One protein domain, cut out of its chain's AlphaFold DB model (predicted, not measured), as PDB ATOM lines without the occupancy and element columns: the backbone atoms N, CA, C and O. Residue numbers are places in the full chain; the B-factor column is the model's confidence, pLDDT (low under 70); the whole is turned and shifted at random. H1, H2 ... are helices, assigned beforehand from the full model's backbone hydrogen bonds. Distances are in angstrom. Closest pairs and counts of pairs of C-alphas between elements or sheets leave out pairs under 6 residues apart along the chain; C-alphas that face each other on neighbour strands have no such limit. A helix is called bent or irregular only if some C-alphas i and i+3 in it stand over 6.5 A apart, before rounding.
ATOM      1  N   ARG A   2      22.892  12.542 -19.124       74.50
ATOM      2  CA  ARG A   2      23.163  13.745 -18.297       74.50
ATOM      3  C   ARG A   2      21.960  14.644 -17.996       74.50
ATOM      4  O   ARG A   2      21.687  14.925 -16.839       74.50
ATOM      5  N   LEU A   3      21.198  15.044 -19.019       79.25
ATOM      6  CA  LEU A   3      20.011  15.887 -18.826       79.25
ATOM      7  C   LEU A   3      18.938  15.196 -17.964       79.25
ATOM      8  O   LEU A   3      18.366  15.822 -17.083       79.25
ATOM      9  N   ALA A   4      18.703  13.898 -18.176       77.88
ATOM     10  CA  ALA A   4      17.740  13.114 -17.402       77.88
ATOM     11  C   ALA A   4      18.183  12.920 -15.938       77.88
ATOM     12  O   ALA A   4      17.340  12.880 -15.042       77.88
ATOM     13  N   ALA A   5      19.491  12.825 -15.682       79.19
ATOM     14  CA  ALA A   5      20.042  12.823 -14.328       79.19
ATOM     15  C   ALA A   5      19.875  14.199 -13.658       79.19
ATOM     16  O   ALA A   5      19.314  14.278 -12.566       79.19
ATOM     17  N   ALA A   6      20.246  15.278 -14.357       77.62
ATOM     18  CA  ALA A   6      20.190  16.652 -13.852       77.62
ATOM     19  C   ALA A   6      18.764  17.130 -13.526       77.62
ATOM     20  O   ALA A   6      18.565  17.877 -12.572       77.62
ATOM     21  N   VAL A   7      17.760  16.681 -14.287       84.50
ATOM     22  CA  VAL A   7      16.343  17.017 -14.044       84.50
ATOM     23  C   VAL A   7      15.619  16.003 -13.146       84.50
ATOM     24  O   VAL A   7      14.402  16.063 -12.998       84.50
ATOM     25  N   GLY A   8      16.345  15.055 -12.542       79.75
ATOM     26  CA  GLY A   8      15.807  14.130 -11.538       79.75
ATOM     27  C   GLY A   8      15.000  12.942 -12.075       79.75
ATOM     28  O   GLY A   8      14.500  12.147 -11.277       79.75
ATOM     29  N   VAL A   9      14.908  12.755 -13.396       84.44
ATOM     30  CA  VAL A   9      14.195  11.621 -14.022       84.44
ATOM     31  C   VAL A   9      14.806  10.287 -13.588       84.44
ATOM     32  O   VAL A   9      14.077   9.366 -13.229       84.44
ATOM     33  N   VAL A  10      16.138  10.200 -13.518       80.38
ATOM     34  CA  VAL A  10      16.847   8.992 -13.048       80.38
ATOM     35  C   VAL A  10      16.462   8.638 -11.607       80.38
ATOM     36  O   VAL A  10      16.211   7.478 -11.297       80.38
ATOM     37  N   ARG A  11      16.348   9.638 -10.726       79.88
ATOM     38  CA  ARG A  11      15.955   9.440  -9.322       79.88
ATOM     39  C   ARG A  11      14.490   9.019  -9.170       79.88
ATOM     40  O   ARG A  11      14.152   8.332  -8.205       79.88
ATOM     41  N   PHE A  12      13.620   9.478 -10.067       80.56
ATOM     42  CA  PHE A  12      12.205   9.118 -10.056       80.56
ATOM     43  C   PHE A  12      11.981   7.686 -10.555       80.56
ATOM     44  O   PHE A  12      11.224   6.944  -9.938       80.56
ATOM     45  N   LEU A  13      12.667   7.301 -11.635       79.94
ATOM     46  CA  LEU A  13      12.529   5.980 -12.250       79.94
ATOM     47  C   LEU A  13      13.277   4.881 -11.487       79.94
ATOM     48  O   LEU A  13      12.863   3.728 -11.537       79.94
ATOM     49  N   ASN A  14      14.353   5.215 -10.765       76.31
ATOM     50  CA  ASN A  14      15.056   4.239  -9.942       76.31
ATOM     51  C   ASN A  14      14.303   3.972  -8.630       76.31
ATOM     52  O   ASN A  14      14.501   4.654  -7.617       76.31
ATOM     53  N   THR A  15      13.447   2.956  -8.658       72.69
ATOM     54  CA  THR A  15      12.780   2.391  -7.478       72.69
ATOM     55  C   THR A  15      13.443   1.104  -6.990       72.69
ATOM     56  O   THR A  15      12.900   0.452  -6.101       72.69
ATOM     57  N   SER A  16      14.584   0.720  -7.570       71.62
ATOM     58  CA  SER A  16      15.247  -0.544  -7.268       71.62
ATOM     59  C   SER A  16      15.771  -0.566  -5.835       71.62
ATOM     60  O   SER A  16      16.350   0.404  -5.336       71.62
ATOM     61  N   GLN A  17      15.564  -1.702  -5.180       83.62
ATOM     62  CA  GLN A  17      15.991  -1.986  -3.817       83.62
ATOM     63  C   GLN A  17      16.968  -3.156  -3.853       83.62
ATOM     64  O   GLN A  17      16.743  -4.131  -4.563       83.62
ATOM     65  N   TYR A  18      18.037  -3.088  -3.064       87.00
ATOM     66  CA  TYR A  18      18.952  -4.222  -2.957       87.00
ATOM     67  C   TYR A  18      18.255  -5.415  -2.284       87.00
ATOM     68  O   TYR A  18      17.662  -5.271  -1.208       87.00
ATOM     69  N   ALA A  19      18.360  -6.601  -2.883       85.00
ATOM     70  CA  ALA A  19      17.850  -7.834  -2.291       85.00
ATOM     71  C   ALA A  19      18.404  -8.040  -0.865       85.00
ATOM     72  O   ALA A  19      19.552  -7.704  -0.570       85.00
ATOM     73  N   GLY A  20      17.561  -8.542   0.042       84.00
ATOM     74  CA  GLY A  20      17.924  -8.764   1.447       84.00
ATOM     75  C   GLY A  20      17.957  -7.514   2.341       84.00
ATOM     76  O   GLY A  20      18.331  -7.619   3.505       84.00
ATOM     77  N   THR A  21      17.550  -6.339   1.847       90.31
ATOM     78  CA  THR A  21      17.540  -5.078   2.623       90.31
ATOM     79  C   THR A  21      16.124  -4.549   2.855       90.31
ATOM     80  O   THR A  21      15.171  -5.034   2.248       90.31
ATOM     81  N   ARG A  22      15.957  -3.547   3.726       90.75
ATOM     82  CA  ARG A  22      14.715  -2.768   3.889       90.75
ATOM     83  C   ARG A  22      14.786  -1.465   3.080       90.75
ATOM     84  O   ARG A  22      15.871  -0.899   2.960       90.75
ATOM     85  N   PRO A  23      13.652  -0.889   2.632       88.06
ATOM     86  CA  PRO A  23      13.652   0.351   1.842       88.06
ATOM     87  C   PRO A  23      14.408   1.525   2.485       88.06
ATOM     88  O   PRO A  23      15.054   2.305   1.792       88.06
ATOM     89  N   ASN A  24      14.359   1.627   3.817       91.31
ATOM     90  CA  ASN A  24      14.998   2.704   4.579       91.31
ATOM     91  C   ASN A  24      16.423   2.366   5.046       91.31
ATOM     92  O   ASN A  24      17.027   3.157   5.772       91.31
ATOM     93  N   ASP A  25      16.973   1.212   4.658       93.44
ATOM     94  CA  ASP A  25      18.372   0.909   4.937       93.44
ATOM     95  C   ASP A  25      19.273   1.902   4.202       93.44
ATOM     96  O   ASP A  25      19.018   2.296   3.060       93.44
ATOM     97  N   ARG A  26      20.372   2.289   4.861       92.06
ATOM     98  CA  ARG A  26      21.279   3.339   4.375       92.06
ATOM     99  C   ARG A  26      21.740   3.107   2.934       92.06
ATOM    100  O   ARG A  26      21.866   4.070   2.190       92.06
ATOM    101  N   ILE A  27      21.970   1.854   2.542       90.94
ATOM    102  CA  ILE A  27      22.410   1.497   1.187       90.94
ATOM    103  C   ILE A  27      21.394   1.919   0.113       90.94
ATOM    104  O   ILE A  27      21.792   2.490  -0.899       90.94
ATOM    105  N   ASN A  28      20.092   1.747   0.361       91.06
ATOM    106  CA  ASN A  28      19.037   2.148  -0.572       91.06
ATOM    107  C   ASN A  28      18.870   3.670  -0.609       91.06
ATOM    108  O   ASN A  28      18.723   4.254  -1.682       91.06
ATOM    109  N   LEU A  29      18.947   4.326   0.555       90.06
ATOM    110  CA  LEU A  29      18.851   5.785   0.649       90.06
ATOM    111  C   LEU A  29      20.005   6.479  -0.083       90.06
ATOM    112  O   LEU A  29      19.774   7.412  -0.849       90.06
ATOM    113  N   VAL A  30      21.235   6.000   0.129       89.56
ATOM    114  CA  VAL A  30      22.437   6.522  -0.533       89.56
ATOM    115  C   VAL A  30      22.376   6.245  -2.030       89.56
ATOM    116  O   VAL A  30      22.527   7.181  -2.809       89.56
ATOM    117  N   ASN A  31      22.079   5.010  -2.445       88.62
ATOM    118  CA  ASN A  31      21.975   4.684  -3.867       88.62
ATOM    119  C   ASN A  31      20.955   5.587  -4.570       88.62
ATOM    120  O   ASN A  31      21.272   6.232  -5.560       88.62
ATOM    121  N   ARG A  32      19.750   5.745  -4.014       85.88
ATOM    122  CA  ARG A  32      18.727   6.610  -4.616       85.88
ATOM    123  C   ARG A  32      19.127   8.088  -4.656       85.88
ATOM    124  O   ARG A  32      18.778   8.783  -5.610       85.88
ATOM    125  N   ALA A  33      19.802   8.582  -3.619       87.31
ATOM    126  CA  ALA A  33      20.210   9.982  -3.534       87.31
ATOM    127  C   ALA A  33      21.355  10.322  -4.496       87.31
ATOM    128  O   ALA A  33      21.341  11.406  -5.073       87.31
ATOM    129  N   PHE A  34      22.305   9.401  -4.679       88.38
ATOM    130  CA  PHE A  34      23.551   9.652  -5.408       88.38
ATOM    131  C   PHE A  34      23.634   8.973  -6.780       88.38
ATOM    132  O   PHE A  34      24.529   9.315  -7.545       88.38
ATOM    133  N   LEU A  35      22.702   8.082  -7.146       87.06
ATOM    134  CA  LEU A  35      22.688   7.461  -8.478       87.06
ATOM    135  C   LEU A  35      22.746   8.490  -9.623       87.06
ATOM    136  O   LEU A  35      23.520   8.262 -10.545       87.06
ATOM    137  N   PRO A  36      21.993   9.613  -9.617       88.25
ATOM    138  CA  PRO A  36      22.072  10.589 -10.707       88.25
ATOM    139  C   PRO A  36      23.485  11.146 -10.920       88.25
ATOM    140  O   PRO A  36      23.887  11.345 -12.062       88.25
ATOM    141  N   GLU A  37      24.237  11.335  -9.833       88.62
ATOM    142  CA  GLU A  37      25.618  11.826  -9.863       88.62
ATOM    143  C   GLU A  37      26.591  10.762 -10.389       88.62
ATOM    144  O   GLU A  37      27.605  11.093 -10.998       88.62
ATOM    145  N   SER A  38      26.287   9.474 -10.190       88.75
ATOM    146  CA  SER A  38      27.143   8.379 -10.654       88.75
ATOM    147  C   SER A  38      26.854   7.921 -12.083       88.75
ATOM    148  O   SER A  38      27.670   7.186 -12.630       88.75
ATOM    149  N   VAL A  39      25.753   8.348 -12.720       87.75
ATOM    150  CA  VAL A  39      25.363   7.867 -14.065       87.75
ATOM    151  C   VAL A  39      26.491   8.022 -15.080       87.75
ATOM    152  O   VAL A  39      26.742   7.103 -15.852       87.75
ATOM    153  N   ASP A  40      27.168   9.167 -15.087       89.50
ATOM    154  CA  ASP A  40      28.260   9.401 -16.032       89.50
ATOM    155  C   ASP A  40      29.431   8.449 -15.790       89.50
ATOM    156  O   ASP A  40      29.921   7.844 -16.740       89.50
ATOM    157  N   ALA A  41      29.822   8.262 -14.528       90.94
ATOM    158  CA  ALA A  41      30.889   7.340 -14.152       90.94
ATOM    159  C   ALA A  41      30.523   5.883 -14.482       90.94
ATOM    160  O   ALA A  41      31.350   5.143 -15.000       90.94
ATOM    161  N   VAL A  42      29.267   5.480 -14.265       89.00
ATOM    162  CA  VAL A  42      28.764   4.139 -14.611       89.00
ATOM    163  C   VAL A  42      28.762   3.910 -16.127       89.00
ATOM    164  O   VAL A  42      29.021   2.801 -16.594       89.00
ATOM    165  N   LEU A  43      28.448   4.933 -16.926       91.12
ATOM    166  CA  LEU A  43      28.510   4.839 -18.388       91.12
ATOM    167  C   LEU A  43      29.955   4.784 -18.890       91.12
ATOM    168  O   LEU A  43      30.249   4.030 -19.815       91.12
ATOM    169  N   GLU A  44      30.843   5.564 -18.278       94.50
ATOM    170  CA  GLU A  44      32.275   5.519 -18.559       94.50
ATOM    171  C   GLU A  44      32.858   4.141 -18.227       94.50
ATOM    172  O   GLU A  44      33.501   3.539 -19.084       94.50
ATOM    173  N   GLU A  45      32.557   3.588 -17.049       92.00
ATOM    174  CA  GLU A  45      32.981   2.244 -16.637       92.00
ATOM    175  C   GLU A  45      32.519   1.174 -17.636       92.00
ATOM    176  O   GLU A  45      33.323   0.357 -18.089       92.00
ATOM    177  N   GLN A  46      31.251   1.217 -18.059       93.00
ATOM    178  CA  GLN A  46      30.731   0.291 -19.068       93.00
ATOM    179  C   GLN A  46      31.474   0.393 -20.404       93.00
ATOM    180  O   GLN A  46      31.723  -0.629 -21.047       93.00
ATOM    181  N   ALA A  47      31.861   1.602 -20.815       95.88
ATOM    182  CA  ALA A  47      32.649   1.804 -22.026       95.88
ATOM    183  C   ALA A  47      34.080   1.242 -21.905       95.88
ATOM    184  O   ALA A  47      34.682   0.916 -22.928       95.88
ATOM    185  N   GLN A  48      34.609   1.093 -20.683       96.56
ATOM    186  CA  GLN A  48      35.947   0.549 -20.421       96.56
ATOM    187  C   GLN A  48      35.986  -0.974 -20.235       96.56
ATOM    188  O   GLN A  48      37.076  -1.548 -20.241       96.56
ATOM    189  N   ILE A  49      34.838  -1.655 -20.130       95.12
ATOM    190  CA  ILE A  49      34.786  -3.122 -19.977       95.12
ATOM    191  C   ILE A  49      35.662  -3.859 -21.010       95.12
ATOM    192  O   ILE A  49      36.419  -4.735 -20.595       95.12
ATOM    193  N   PRO A  50      35.643  -3.535 -22.321       97.06
ATOM    194  CA  PRO A  50      36.493  -4.228 -23.292       97.06
ATOM    195  C   PRO A  50      37.991  -4.112 -22.981       97.06
ATOM    196  O   PRO A  50      38.698  -5.114 -23.028       97.06
ATOM    197  N   ALA A  51      38.458  -2.922 -22.595       96.81
ATOM    198  CA  ALA A  51      39.859  -2.694 -22.246       96.81
ATOM    199  C   ALA A  51      40.259  -3.459 -20.972       96.81
ATOM    200  O   ALA A  51      41.316  -4.086 -20.942       96.81
ATOM    201  N   LEU A  52      39.386  -3.482 -19.957       94.75
ATOM    202  CA  LEU A  52      39.583  -4.277 -18.738       94.75
ATOM    203  C   LEU A  52      39.685  -5.777 -19.047       94.75
ATOM    204  O   LEU A  52      40.507  -6.487 -18.466       94.75
ATOM    205  N   LEU A  53      38.859  -6.272 -19.972       94.06
ATOM    206  CA  LEU A  53      38.903  -7.667 -20.400       94.06
ATOM    207  C   LEU A  53      40.186  -7.985 -21.172       94.06
ATOM    208  O   LEU A  53      40.764  -9.046 -20.942       94.06
ATOM    209  N   ASP A  54      40.654  -7.089 -22.043       96.94
ATOM    210  CA  ASP A  54      41.921  -7.258 -22.764       96.94
ATOM    211  C   ASP A  54      43.127  -7.269 -21.812       96.94
ATOM    212  O   ASP A  54      44.034  -8.087 -21.987       96.94
ATOM    213  N   GLU A  55      43.113  -6.433 -20.770       96.06
ATOM    214  CA  GLU A  55      44.140  -6.427 -19.719       96.06
ATOM    215  C   GLU A  55      44.119  -7.711 -18.876       96.06
ATOM    216  O   GLU A  55      45.174  -8.262 -18.551       96.06
ATOM    217  N   ALA A  56      42.931  -8.224 -18.543       93.38
ATOM    218  CA  ALA A  56      42.780  -9.452 -17.763       93.38
ATOM    219  C   ALA A  56      43.065 -10.726 -18.581       93.38
ATOM    220  O   ALA A  56      43.462 -11.748 -18.020       93.38
ATOM    221  N   ARG A  57      42.892 -10.679 -19.907       94.50
ATOM    222  CA  ARG A  57      43.051 -11.815 -20.830       94.50
ATOM    223  C   ARG A  57      44.361 -12.609 -20.696       94.50
ATOM    224  O   ARG A  57      44.282 -13.834 -20.775       94.50
ATOM    225  N   PRO A  58      45.555 -12.003 -20.530       96.31
ATOM    226  CA  PRO A  58      46.796 -12.758 -20.338       96.31
ATOM    227  C   PRO A  58      46.899 -13.463 -18.975       96.31
ATOM    228  O   PRO A  58      47.780 -14.309 -18.799       96.31
ATOM    229  N   VAL A  59      46.037 -13.145 -18.002       95.12
ATOM    230  CA  VAL A  59      46.070 -13.748 -16.665       95.12
ATOM    231  C   VAL A  59      45.414 -15.127 -16.700       95.12
ATOM    232  O   VAL A  59      44.215 -15.291 -16.493       95.12
TER     233      VAL A  59
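AT A GLANCE: This is residues 2 to 59 of the 162 residues of an uncharacterized protein of Hymenobacter sp. BRD67 (UniProt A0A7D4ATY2). One long helix, H3, is bent into an L; its shorter arm H3a and the first residues of its longer arm H3b form a small body with two short helices, H1 and H2, and a loop, while the rest of H3b sticks out as a free arm. Residues 14 to 25, with no named element, run from H2 past H3a and fold back to enter it. The printed part has 58 residues with three named helices in the order H1, H2, H3, and no named strand; the class is all helix. The whole is only just loose, close to extended, with a radius of gyration of the C-alphas of 15.0 A. Its outline is flat, spanning 43 by 32 by 14 A, and the free residues 41 to 59 make much of the length.

HOW THE PARTS SIT: H1, residues 2 to 6, is close to but not clearly touching H2, residues 9 to 13; their closest C-alphas, those of Ala 4 and Val 10, are 6.1 A apart. H3, residues 26 to 56, was assigned as one helix by its hydrogen bonds but is bent, with C-alphas 33 and 36 7.4 A apart. Its arms are H3a, residues 26 to 33, and H3b, residues 36 to 56, and their lines are about perpendicular, at 75 degrees. H3b touches H1 with residues 36 to 40 alone; the closest C-alphas of the two, those of Ala 5 and Pro 36, are 4.7 A apart. H2 is close to but not clearly touching H3a, with the C-alphas of Arg 11 and Arg 32 closest at 6.2 A. H2 is also close to but not clearly touching H3b, with the C-alphas of Val 10 and Pro 36 closest at 5.9 A. H1 and H3a are apart. Each O i to N i+4 pair is within hydrogen-bond range in H1, H2 and H3a, against 13 of 17 in H3b.

IN THESE COORDINATES: H1 begins at C-alpha 2, at (23.163, 13.745, -18.297), and, like H2, measures 6.1 A from first to last C-alpha. H3a begins at C-alpha 26, at (21.279, 3.339, 4.375), and measures 10.4 A. H3b measures 29.7 A and ends at C-alpha 56, at (42.780, -9.452, -17.763). It is irregular, with C-alphas 47 and 50 7.3 A apart, and has a kink of 47 degrees near residue 50.

THE WHOLE: The two C-alphas farthest apart, those of Asn 24 and Pro 58, are 43.3 A apart. Without the free residues, the body of 39 residues spans 32 by 15 by 13 A. The link from H1 to H2 is tight, and the link from H2 to H3, 12 residues, is long. The printed part has no cut. Its mean pLDDT is 87.9, and no printed residue is under 70.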